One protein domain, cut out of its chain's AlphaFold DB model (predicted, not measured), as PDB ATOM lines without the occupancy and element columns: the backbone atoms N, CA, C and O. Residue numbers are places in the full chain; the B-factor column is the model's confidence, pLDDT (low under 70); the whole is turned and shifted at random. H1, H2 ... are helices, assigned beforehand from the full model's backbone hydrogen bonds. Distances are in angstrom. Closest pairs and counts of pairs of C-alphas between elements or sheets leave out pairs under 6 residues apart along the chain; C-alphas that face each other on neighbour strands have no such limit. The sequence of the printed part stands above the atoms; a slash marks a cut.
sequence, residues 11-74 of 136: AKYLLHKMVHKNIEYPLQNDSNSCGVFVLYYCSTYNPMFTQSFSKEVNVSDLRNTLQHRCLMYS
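Overview. This is residues 11 to 74 of the 136 residues of an uncharacterized protein of Acyrthosiphon pisum (UniProt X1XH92). The longest helix, H3, and the shorter H2 meet near their first residues in an L, and an arm, residues 11 to 22 with the small H1 at its tip, sticks out far from them. Residues 46 to 51 of the loop between H2 and H3 stick out too. The printed part has 64 residues with three named helices in the order H1, H2, H3 and no named strand: all helix. It is loose, with a radius of gyration of the C-alphas of 15.0 A and spans of 43 by 29 by 23 A.

Arrangement. Begin at H3, residues 59 to 73, which with residues 59 to 63 alone touches H2, residues 34 to 44; the closest C-alphas, Val 36 and Leu 62, are 6.9 A apart. Their lines are only just about perpendicular, at 71 degrees. H1, residues 11 to 16, is apart from both. In H1, H2 and H3 every O i to N i+4 pair is within hydrogen-bond range.

Along the chain. Find C-alpha 59 at (-46.435, -12.018, -31.700); H3 runs 20.7 A to C-alpha 73 at (-35.323, 5.329, -33.799). H2 measures 15.3 A, H1 8.6 A.

Size, cuts and confidence. The C-alphas of Tyr 13 and Leu 71, the farthest apart, are 43.7 A apart. The printed part has no cut; both links are long. In the model, pLDDT is under 70 at residues 11 to 21 and 47 to 51.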
ATOM      1  N   ALA A  11     -39.667  -4.353 -70.036       54.88
ATOM      2  CA  ALA A  11     -40.172  -4.241 -68.666       54.88
ATOM      3  C   ALA A  11     -41.577  -4.854 -68.533       54.88
ATOM      4  O   ALA A  11     -41.846  -5.557 -67.562       54.88
ATOM      5  N   LYS A  12     -42.441  -4.672 -69.545       52.03
ATOM      6  CA  LYS A  12     -43.739  -5.367 -69.631       52.03
ATOM      7  C   LYS A  12     -43.573  -6.886 -69.748       52.03
ATOM      8  O   LYS A  12     -44.275  -7.617 -69.061       52.03
ATOM      9  N   TYR A  13     -42.622  -7.362 -70.555       52.62
ATOM     10  CA  TYR A  13     -42.324  -8.789 -70.720       52.62
ATOM     11  C   TYR A  13     -41.754  -9.431 -69.442       52.62
ATOM     12  O   TYR A  13     -42.135 -10.545 -69.087       52.62
ATOM     13  N   LEU A  14     -40.893  -8.717 -68.706       52.56
ATOM     14  CA  LEU A  14     -40.381  -9.168 -67.404       52.56
ATOM     15  C   LEU A  14     -41.472  -9.187 -66.320       52.56
ATOM     16  O   LEU A  14     -41.491 -10.109 -65.508       52.56
ATOM     17  N   LEU A  15     -42.414  -8.236 -66.341       52.22
ATOM     18  CA  LEU A  15     -43.607  -8.255 -65.480       52.22
ATOM     19  C   LEU A  15     -44.559  -9.415 -65.832       52.22
ATOM     20  O   LEU A  15     -45.120 -10.039 -64.939       52.22
ATOM     21  N   HIS A  16     -44.702  -9.761 -67.116       47.94
ATOM     22  CA  HIS A  16     -45.570 -10.855 -67.578       47.94
ATOM     23  C   HIS A  16     -45.069 -12.261 -67.221       47.94
ATOM     24  O   HIS A  16     -45.834 -13.221 -67.287       47.94
ATOM     25  N   LYS A  17     -43.800 -12.400 -66.820       49.59
ATOM     26  CA  LYS A  17     -43.214 -13.663 -66.353       49.59
ATOM     27  C   LYS A  17     -43.053 -13.691 -64.831       49.59
ATOM     28  O   LYS A  17     -42.126 -14.319 -64.318       49.59
ATOM     29  N   MET A  18     -43.940 -13.006 -64.102       58.94
ATOM     30  CA  MET A  18     -44.071 -13.144 -62.653       58.94
ATOM     31  C   MET A  18     -44.494 -14.577 -62.323       58.94
ATOM     32  O   MET A  18     -45.672 -14.919 -62.278       58.94
ATOM     33  N   VAL A  19     -43.503 -15.440 -62.115       59.44
ATOM     34  CA  VAL A  19     -43.723 -16.752 -61.519       59.44
ATOM     35  C   VAL A  19     -44.232 -16.496 -60.108       59.44
ATOM     36  O   VAL A  19     -43.485 -16.020 -59.252       59.44
ATOM     37  N   HIS A  20     -45.511 -16.784 -59.875       60.62
ATOM     38  CA  HIS A  20     -46.063 -16.836 -58.528       60.62
ATOM     39  C   HIS A  20     -45.300 -17.912 -57.759       60.62
ATOM     40  O   HIS A  20     -45.486 -19.110 -57.973       60.62
ATOM     41  N   LYS A  21     -44.385 -17.475 -56.897       68.00
ATOM     42  CA  LYS A  21     -43.657 -18.369 -56.013       68.00
ATOM     43  C   LYS A  21     -44.485 -18.525 -54.748       68.00
ATOM     44  O   LYS A  21     -44.616 -17.578 -53.978       68.00
ATOM     45  N   ASN A  22     -45.038 -19.715 -54.543       70.38
ATOM     46  CA  ASN A  22     -45.612 -20.072 -53.253       70.38
ATOM     47  C   ASN A  22     -44.457 -20.197 -52.261       70.38
ATOM     48  O   ASN A  22     -43.568 -21.032 -52.431       70.38
ATOM     49  N   ILE A  23     -44.433 -19.309 -51.276       77.31
ATOM     50  CA  ILE A  23     -43.470 -19.335 -50.181       77.31
ATOM     51  C   ILE A  23     -44.228 -19.863 -48.969       77.31
ATOM     52  O   ILE A  23     -45.322 -19.386 -48.685       77.31
ATOM     53  N   GLU A  24     -43.670 -20.842 -48.266       83.69
ATOM     54  CA  GLU A  24     -44.221 -21.267 -46.980       83.69
ATOM     55  C   GLU A  24     -43.911 -20.209 -45.923       83.69
ATOM     56  O   GLU A  24     -42.753 -19.837 -45.741       83.69
ATOM     57  N   TYR A  25     -44.936 -19.729 -45.221       85.94
ATOM     58  CA  TYR A  25     -44.808 -18.751 -44.144       85.94
ATOM     59  C   TYR A  25     -45.771 -19.080 -42.995       85.94
ATOM     60  O   TYR A  25     -46.824 -19.679 -43.228       85.94
ATOM     61  N   PRO A  26     -45.432 -18.697 -41.750       89.88
ATOM     62  CA  PRO A  26     -46.301 -18.916 -40.598       89.88
ATOM     63  C   PRO A  26     -47.598 -18.126 -40.772       89.88
ATOM     64  O   PRO A  26     -47.548 -16.937 -41.080       89.88
ATOM     65  N   LEU A  27     -48.747 -18.770 -40.575       89.50
ATOM     66  CA  LEU A  27     -50.056 -18.125 -40.659       89.50
ATOM     67  C   LEU A  27     -50.427 -17.500 -39.314       89.50
ATOM     68  O   LEU A  27     -50.217 -18.100 -38.261       89.50
ATOM     69  N   GLN A  28     -51.023 -16.309 -39.354       91.56
ATOM     70  CA  GLN A  28     -51.661 -15.739 -38.170       91.56
ATOM     71  C   GLN A  28     -52.891 -16.569 -37.778       91.56
ATOM     72  O   GLN A  28     -53.606 -17.081 -38.641       91.56
ATOM     73  N   ASN A  29     -53.162 -16.657 -36.481       92.19
ATOM     74  CA  ASN A  29     -54.322 -17.352 -35.915       92.19
ATOM     75  C   ASN A  29     -55.324 -16.398 -35.239       92.19
ATOM     76  O   ASN A  29     -56.307 -16.854 -34.659       92.19
ATOM     77  N   ASP A  30     -55.087 -15.088 -35.320       93.00
ATOM     78  CA  ASP A  30     -55.939 -14.042 -34.762       93.00
ATOM     79  C   ASP A  30     -56.386 -13.039 -35.844       93.00
ATOM     80  O   ASP A  30     -55.957 -13.090 -37.001       93.00
ATOM     81  N   SER A  31     -57.276 -12.120 -35.465       95.38
ATOM     82  CA  SER A  31     -57.829 -11.094 -36.354       95.38
ATOM     83  C   SER A  31     -57.165  -9.716 -36.217       95.38
ATOM     84  O   SER A  31     -57.665  -8.753 -36.796       95.38
ATOM     85  N   ASN A  32     -56.096  -9.569 -35.424       95.25
ATOM     86  CA  ASN A  32     -55.550  -8.259 -35.027       95.25
ATOM     87  C   ASN A  32     -54.013  -8.138 -35.103       95.25
ATOM     88  O   ASN A  32     -53.453  -7.079 -34.793       95.25
ATOM     89  N   SER A  33     -53.321  -9.188 -35.540       95.12
ATOM     90  CA  SER A  33     -51.863  -9.240 -35.669       95.12
ATOM     91  C   SER A  33     -51.379  -9.182 -37.113       95.12
ATOM     92  O   SER A  33     -50.172  -9.217 -37.345       95.12
ATOM     93  N   CYS A  34     -52.272  -8.984 -38.085       93.12
ATOM     94  CA  CYS A  34     -51.918  -8.946 -39.508       93.12
ATOM     95  C   CYS A  34     -50.798  -7.946 -39.816       93.12
ATOM     96  O   CYS A  34     -49.850  -8.282 -40.519       93.12
ATOM     97  N   GLY A  35     -50.839  -6.751 -39.217       93.31
ATOM     98  CA  GLY A  35     -49.781  -5.750 -39.375       93.31
ATOM     99  C   GLY A  35     -48.426  -6.206 -38.824       93.31
ATOM    100  O   GLY A  35     -47.392  -5.923 -39.425       93.31
ATOM    101  N   VAL A  36     -48.416  -6.960 -37.722       93.81
ATOM    102  CA  VAL A  36     -47.189  -7.513 -37.128       93.81
ATOM    103  C   VAL A  36     -46.588  -8.578 -38.044       93.81
ATOM    104  O   VAL A  36     -45.385  -8.551 -38.298       93.81
ATOM    105  N   PHE A  37     -47.420  -9.463 -38.598       92.88
ATOM    106  CA  PHE A  37     -46.979 -10.484 -39.550       92.88
ATOM    107  C   PHE A  37     -46.463  -9.874 -40.857       92.88
ATOM    108  O   PHE A  37     -45.402 -10.276 -41.326       92.88
ATOM    109  N   VAL A  38     -47.130  -8.851 -41.403       91.62
ATOM    110  CA  VAL A  38     -46.638  -8.123 -42.588       91.62
ATOM    111  C   VAL A  38     -45.243  -7.549 -42.336       91.62
ATOM    112  O   VAL A  38     -44.338  -7.764 -43.139       91.62
ATOM    113  N   LEU A  39     -45.038  -6.870 -41.202       91.62
ATOM    114  CA  LEU A  39     -43.729  -6.313 -40.850       91.62
ATOM    115  C   LEU A  39     -42.673  -7.405 -40.648       91.62
ATOM    116  O   LEU A  39     -41.542  -7.251 -41.109       91.62
ATOM    117  N   TYR A  40     -43.042  -8.521 -40.017       90.44
ATOM    118  CA  TYR A  40     -42.172  -9.685 -39.877       90.44
ATOM    119  C   TYR A  40     -41.729 -10.215 -41.243       90.44
ATOM    120  O   TYR A  40     -40.525 -10.364 -41.475       90.44
ATOM    121  N   TYR A  41     -42.668 -10.412 -42.173       89.12
ATOM    122  CA  TYR A  41     -42.345 -10.888 -43.512       89.12
ATOM    123  C   TYR A  41     -41.454  -9.905 -44.263       89.12
ATOM    124  O   TYR A  41     -40.443 -10.321 -44.812       89.12
ATOM    125  N   CYS A  42     -41.759  -8.606 -44.235       86.75
ATOM    126  CA  CYS A  42     -40.929  -7.584 -44.877       86.75
ATOM    127  C   CYS A  42     -39.515  -7.508 -44.288       86.75
ATOM    128  O   CYS A  42     -38.569  -7.225 -45.015       86.75
ATOM    129  N   SER A  43     -39.365  -7.745 -42.982       84.69
ATOM    130  CA  SER A  43     -38.058  -7.714 -42.315       84.69
ATOM    131  C   SER A  43     -37.211  -8.967 -42.556       84.69
ATOM    132  O   SER A  43     -35.988  -8.899 -42.460       84.69
ATOM    133  N   THR A  44     -37.856 -10.096 -42.858       82.06
ATOM    134  CA  THR A  44     -37.210 -11.413 -42.978       82.06
ATOM    135  C   THR A  44     -37.022 -11.827 -44.436       82.06
ATOM    136  O   THR A  44     -36.047 -12.491 -44.778       82.06
ATOM    137  N   TYR A  45     -37.948 -11.442 -45.314       78.50
ATOM    138  CA  TYR A  45     -37.903 -11.810 -46.718       78.50
ATOM    139  C   TYR A  45     -36.813 -11.027 -47.441       78.50
ATOM    140  O   TYR A  45     -36.921  -9.818 -47.647       78.50
ATOM    141  N   ASN A  46     -35.787 -11.741 -47.890       70.69
ATOM    142  CA  ASN A  46     -34.783 -11.197 -48.781       70.69
ATOM    143  C   ASN A  46     -34.786 -11.993 -50.092       70.69
ATOM    144  O   ASN A  46     -34.438 -13.170 -50.074       70.69
ATOM    145  N   PRO A  47     -35.131 -11.387 -51.241       66.50
ATOM    146  CA  PRO A  47     -35.215 -12.107 -52.511       66.50
ATOM    147  C   PRO A  47     -33.865 -12.663 -52.994       66.50
ATOM    148  O   PRO A  47     -33.856 -13.537 -53.859       66.50
ATOM    149  N   MET A  48     -32.738 -12.184 -52.451       61.50
ATOM    150  CA  MET A  48     -31.400 -12.698 -52.766       61.50
ATOM    151  C   MET A  48     -30.986 -13.899 -51.907       61.50
ATOM    152  O   MET A  48     -30.067 -14.615 -52.295       61.50
ATOM    153  N   PHE A  49     -31.649 -14.151 -50.773       58.75
ATOM    154  CA  PHE A  49     -31.324 -15.265 -49.881       58.75
ATOM    155  C   PHE A  49     -32.505 -16.232 -49.777       58.75
ATOM    156  O   PHE A  49     -33.658 -15.835 -49.659       58.75
ATOM    157  N   THR A  50     -32.239 -17.536 -49.768       63.62
ATOM    158  CA  THR A  50     -33.255 -18.578 -49.531       63.62
ATOM    159  C   THR A  50     -33.628 -18.676 -48.050       63.62
ATOM    160  O   THR A  50     -33.726 -19.771 -47.501       63.62
ATOM    161  N   GLN A  51     -33.760 -17.540 -47.366       67.81
ATOM    162  CA  GLN A  51     -34.040 -17.527 -45.941       67.81
ATOM    163  C   GLN A  51     -35.511 -17.886 -45.729       67.81
ATOM    164  O   GLN A  51     -36.411 -17.171 -46.171       67.81
ATOM    165  N   SER A  52     -35.751 -19.039 -45.109       74.62
ATOM    166  CA  SER A  52     -37.092 -19.474 -44.734       74.62
ATOM    167  C   SER A  52     -37.578 -18.695 -43.517       74.62
ATOM    168  O   SER A  52     -36.792 -18.328 -42.640       74.62
ATOM    169  N   PHE A  53     -38.888 -18.474 -43.439       82.50
ATOM    170  CA  PHE A  53     -39.497 -17.932 -42.231       82.50
ATOM    171  C   PHE A  53     -39.394 -18.941 -41.083       82.50
ATOM    172  O   PHE A  53     -39.394 -20.157 -41.295       82.50
ATOM    173  N   SER A  54     -39.330 -18.429 -39.855       81.25
ATOM    174  CA  SER A  54     -39.514 -19.261 -38.669       81.25
ATOM    175  C   SER A  54     -40.924 -19.844 -38.689       81.25
ATOM    176  O   SER A  54     -41.883 -19.142 -39.012       81.25
ATOM    177  N   LYS A  55     -41.059 -21.121 -38.322       74.81
ATOM    178  CA  LYS A  55     -42.373 -21.760 -38.150       74.81
ATOM    179  C   LYS A  55     -43.093 -21.247 -36.905       74.81
ATOM    180  O   LYS A  55     -44.318 -21.215 -36.879       74.81
ATOM    181  N   GLU A  56     -42.330 -20.821 -35.905       80.38
ATOM    182  CA  GLU A  56     -42.845 -20.299 -34.645       80.38
ATOM    183  C   GLU A  56     -42.623 -18.789 -34.597       80.38
ATOM    184  O   GLU A  56     -41.492 -18.301 -34.689       80.38
ATOM    185  N   VAL A  57     -43.727 -18.049 -34.492       86.31
ATOM    186  CA  VAL A  57     -43.734 -16.591 -34.389       86.31
ATOM    187  C   VAL A  57     -44.397 -16.201 -33.079       86.31
ATOM    188  O   VAL A  57     -45.603 -16.370 -32.908       86.31
ATOM    189  N   ASN A  58     -43.612 -15.635 -32.166       90.88
ATOM    190  CA  ASN A  58     -44.153 -15.013 -30.968       90.88
ATOM    191  C   ASN A  58     -44.556 -13.566 -31.276       90.88
ATOM    192  O   ASN A  58     -43.722 -12.665 -31.377       90.88
ATOM    193  N   VAL A  59     -45.862 -13.342 -31.421       92.31
ATOM    194  CA  VAL A  59     -46.435 -12.018 -31.700       92.31
ATOM    195  C   VAL A  59     -46.066 -10.997 -30.620       92.31
ATOM    196  O   VAL A  59     -45.836  -9.831 -30.943       92.31
ATOM    197  N   SER A  60     -45.989 -11.415 -29.353       93.88
ATOM    198  CA  SER A  60     -45.644 -10.525 -28.240       93.88
ATOM    199  C   SER A  60     -44.220  -9.988 -28.389       93.88
ATOM    200  O   SER A  60     -43.998  -8.779 -28.334       93.88
ATOM    201  N   ASP A  61     -43.270 -10.867 -28.709       92.94
ATOM    202  CA  ASP A  61     -41.864 -10.490 -28.895       92.94
ATOM    203  C   ASP A  61     -41.679  -9.565 -30.102       92.94
ATOM    204  O   ASP A  61     -40.919  -8.592 -30.044       92.94
ATOM    205  N   LEU A  62     -42.422  -9.812 -31.187       91.69
ATOM    206  CA  LEU A  62     -42.432  -8.921 -32.344       91.69
ATOM    207  C   LEU A  62     -42.988  -7.539 -31.986       91.69
ATOM    208  O   LEU A  62     -42.388  -6.530 -32.355       91.69
ATOM    209  N   ARG A  63     -44.097  -7.465 -31.239       94.69
ATOM    210  CA  ARG A  63     -44.667  -6.187 -30.780       94.69
ATOM    211  C   ARG A  63     -43.696  -5.436 -29.867       94.69
ATOM    212  O   ARG A  63     -43.499  -4.242 -30.076       94.69
ATOM    213  N   ASN A  64     -43.038  -6.128 -28.940       94.81
ATOM    214  CA  ASN A  64     -42.022  -5.539 -28.063       94.81
ATOM    215  C   ASN A  64     -40.827  -5.007 -28.863       94.81
ATOM    216  O   ASN A  64     -40.368  -3.886 -28.642       94.81
ATOM    217  N   THR A  65     -40.366  -5.766 -29.860       92.00
ATOM    218  CA  THR A  65     -39.290  -5.336 -30.761       92.00
ATOM    219  C   THR A  65     -39.688  -4.094 -31.556       92.00
ATOM    220  O   THR A  65     -38.902  -3.153 -31.669       92.00
ATOM    221  N   LEU A  66     -40.909  -4.067 -32.098       91.75
ATOM    222  CA  LEU A  66     -41.436  -2.917 -32.833       91.75
ATOM    223  C   LEU A  66     -41.553  -1.689 -31.930       91.75
ATOM    224  O   LEU A  66     -41.091  -0.620 -32.314       91.75
ATOM    225  N   GLN A  67     -42.090  -1.845 -30.719       93.44
ATOM    226  CA  GLN A  67     -42.181  -0.767 -29.739       93.44
ATOM    227  C   GLN A  67     -40.800  -0.196 -29.411       93.44
ATOM    228  O   GLN A  67     -40.603   1.016 -29.502       93.44
ATOM    229  N   HIS A  68     -39.831  -1.057 -29.090       92.38
ATOM    230  CA  HIS A  68     -38.463  -0.639 -28.799       92.38
ATOM    231  C   HIS A  68     -37.843   0.113 -29.983       92.38
ATOM    232  O   HIS A  68     -37.282   1.190 -29.808       92.38
ATOM    233  N   ARG A  69     -37.988  -0.403 -31.213       88.56
ATOM    234  CA  ARG A  69     -37.488   0.276 -32.418       88.56
ATOM    235  C   ARG A  69     -38.163   1.625 -32.640       88.56
ATOM    236  O   ARG A  69     -37.476   2.585 -32.969       88.56
ATOM    237  N   CYS A  70     -39.476   1.713 -32.449       89.12
ATOM    238  CA  CYS A  70     -40.190   2.977 -32.550       89.12
ATOM    239  C   CYS A  70     -39.644   3.990 -31.548       89.12
ATOM    240  O   CYS A  70     -39.351   5.100 -31.952       89.12
ATOM    241  N   LEU A  71     -39.440   3.609 -30.287       87.69
ATOM    242  CA  LEU A  71     -38.924   4.524 -29.266       87.69
ATOM    243  C   LEU A  71     -37.466   4.936 -29.512       87.69
ATOM    244  O   LEU A  71     -37.123   6.099 -29.330       87.69
ATOM    245  N   MET A  72     -36.616   4.000 -29.939       85.12
ATOM    246  CA  MET A  72     -35.183   4.255 -30.118       85.12
ATOM    247  C   MET A  72     -34.844   5.000 -31.407       85.12
ATOM    248  O   MET A  72     -33.860   5.735 -31.442       85.12
ATOM    249  N   TYR A  73     -35.622   4.790 -32.471       84.12
ATOM    250  CA  TYR A  73     -35.323   5.329 -33.799       84.12
ATOM    251  C   TYR A  73     -36.340   6.365 -34.285       84.12
ATOM    252  O   TYR A  73     -36.175   6.897 -35.383       84.12
ATOM    253  N   SER A  74     -37.389   6.672 -33.514       84.06
ATOM    254  CA  SER A  74     -38.247   7.814 -33.835       84.06
ATOM    255  C   SER A  74     -37.484   9.118 -33.658       84.06
ATOM    256  O   SER A  74     -36.824   9.326 -32.639       84.06
TER     257      SER A  74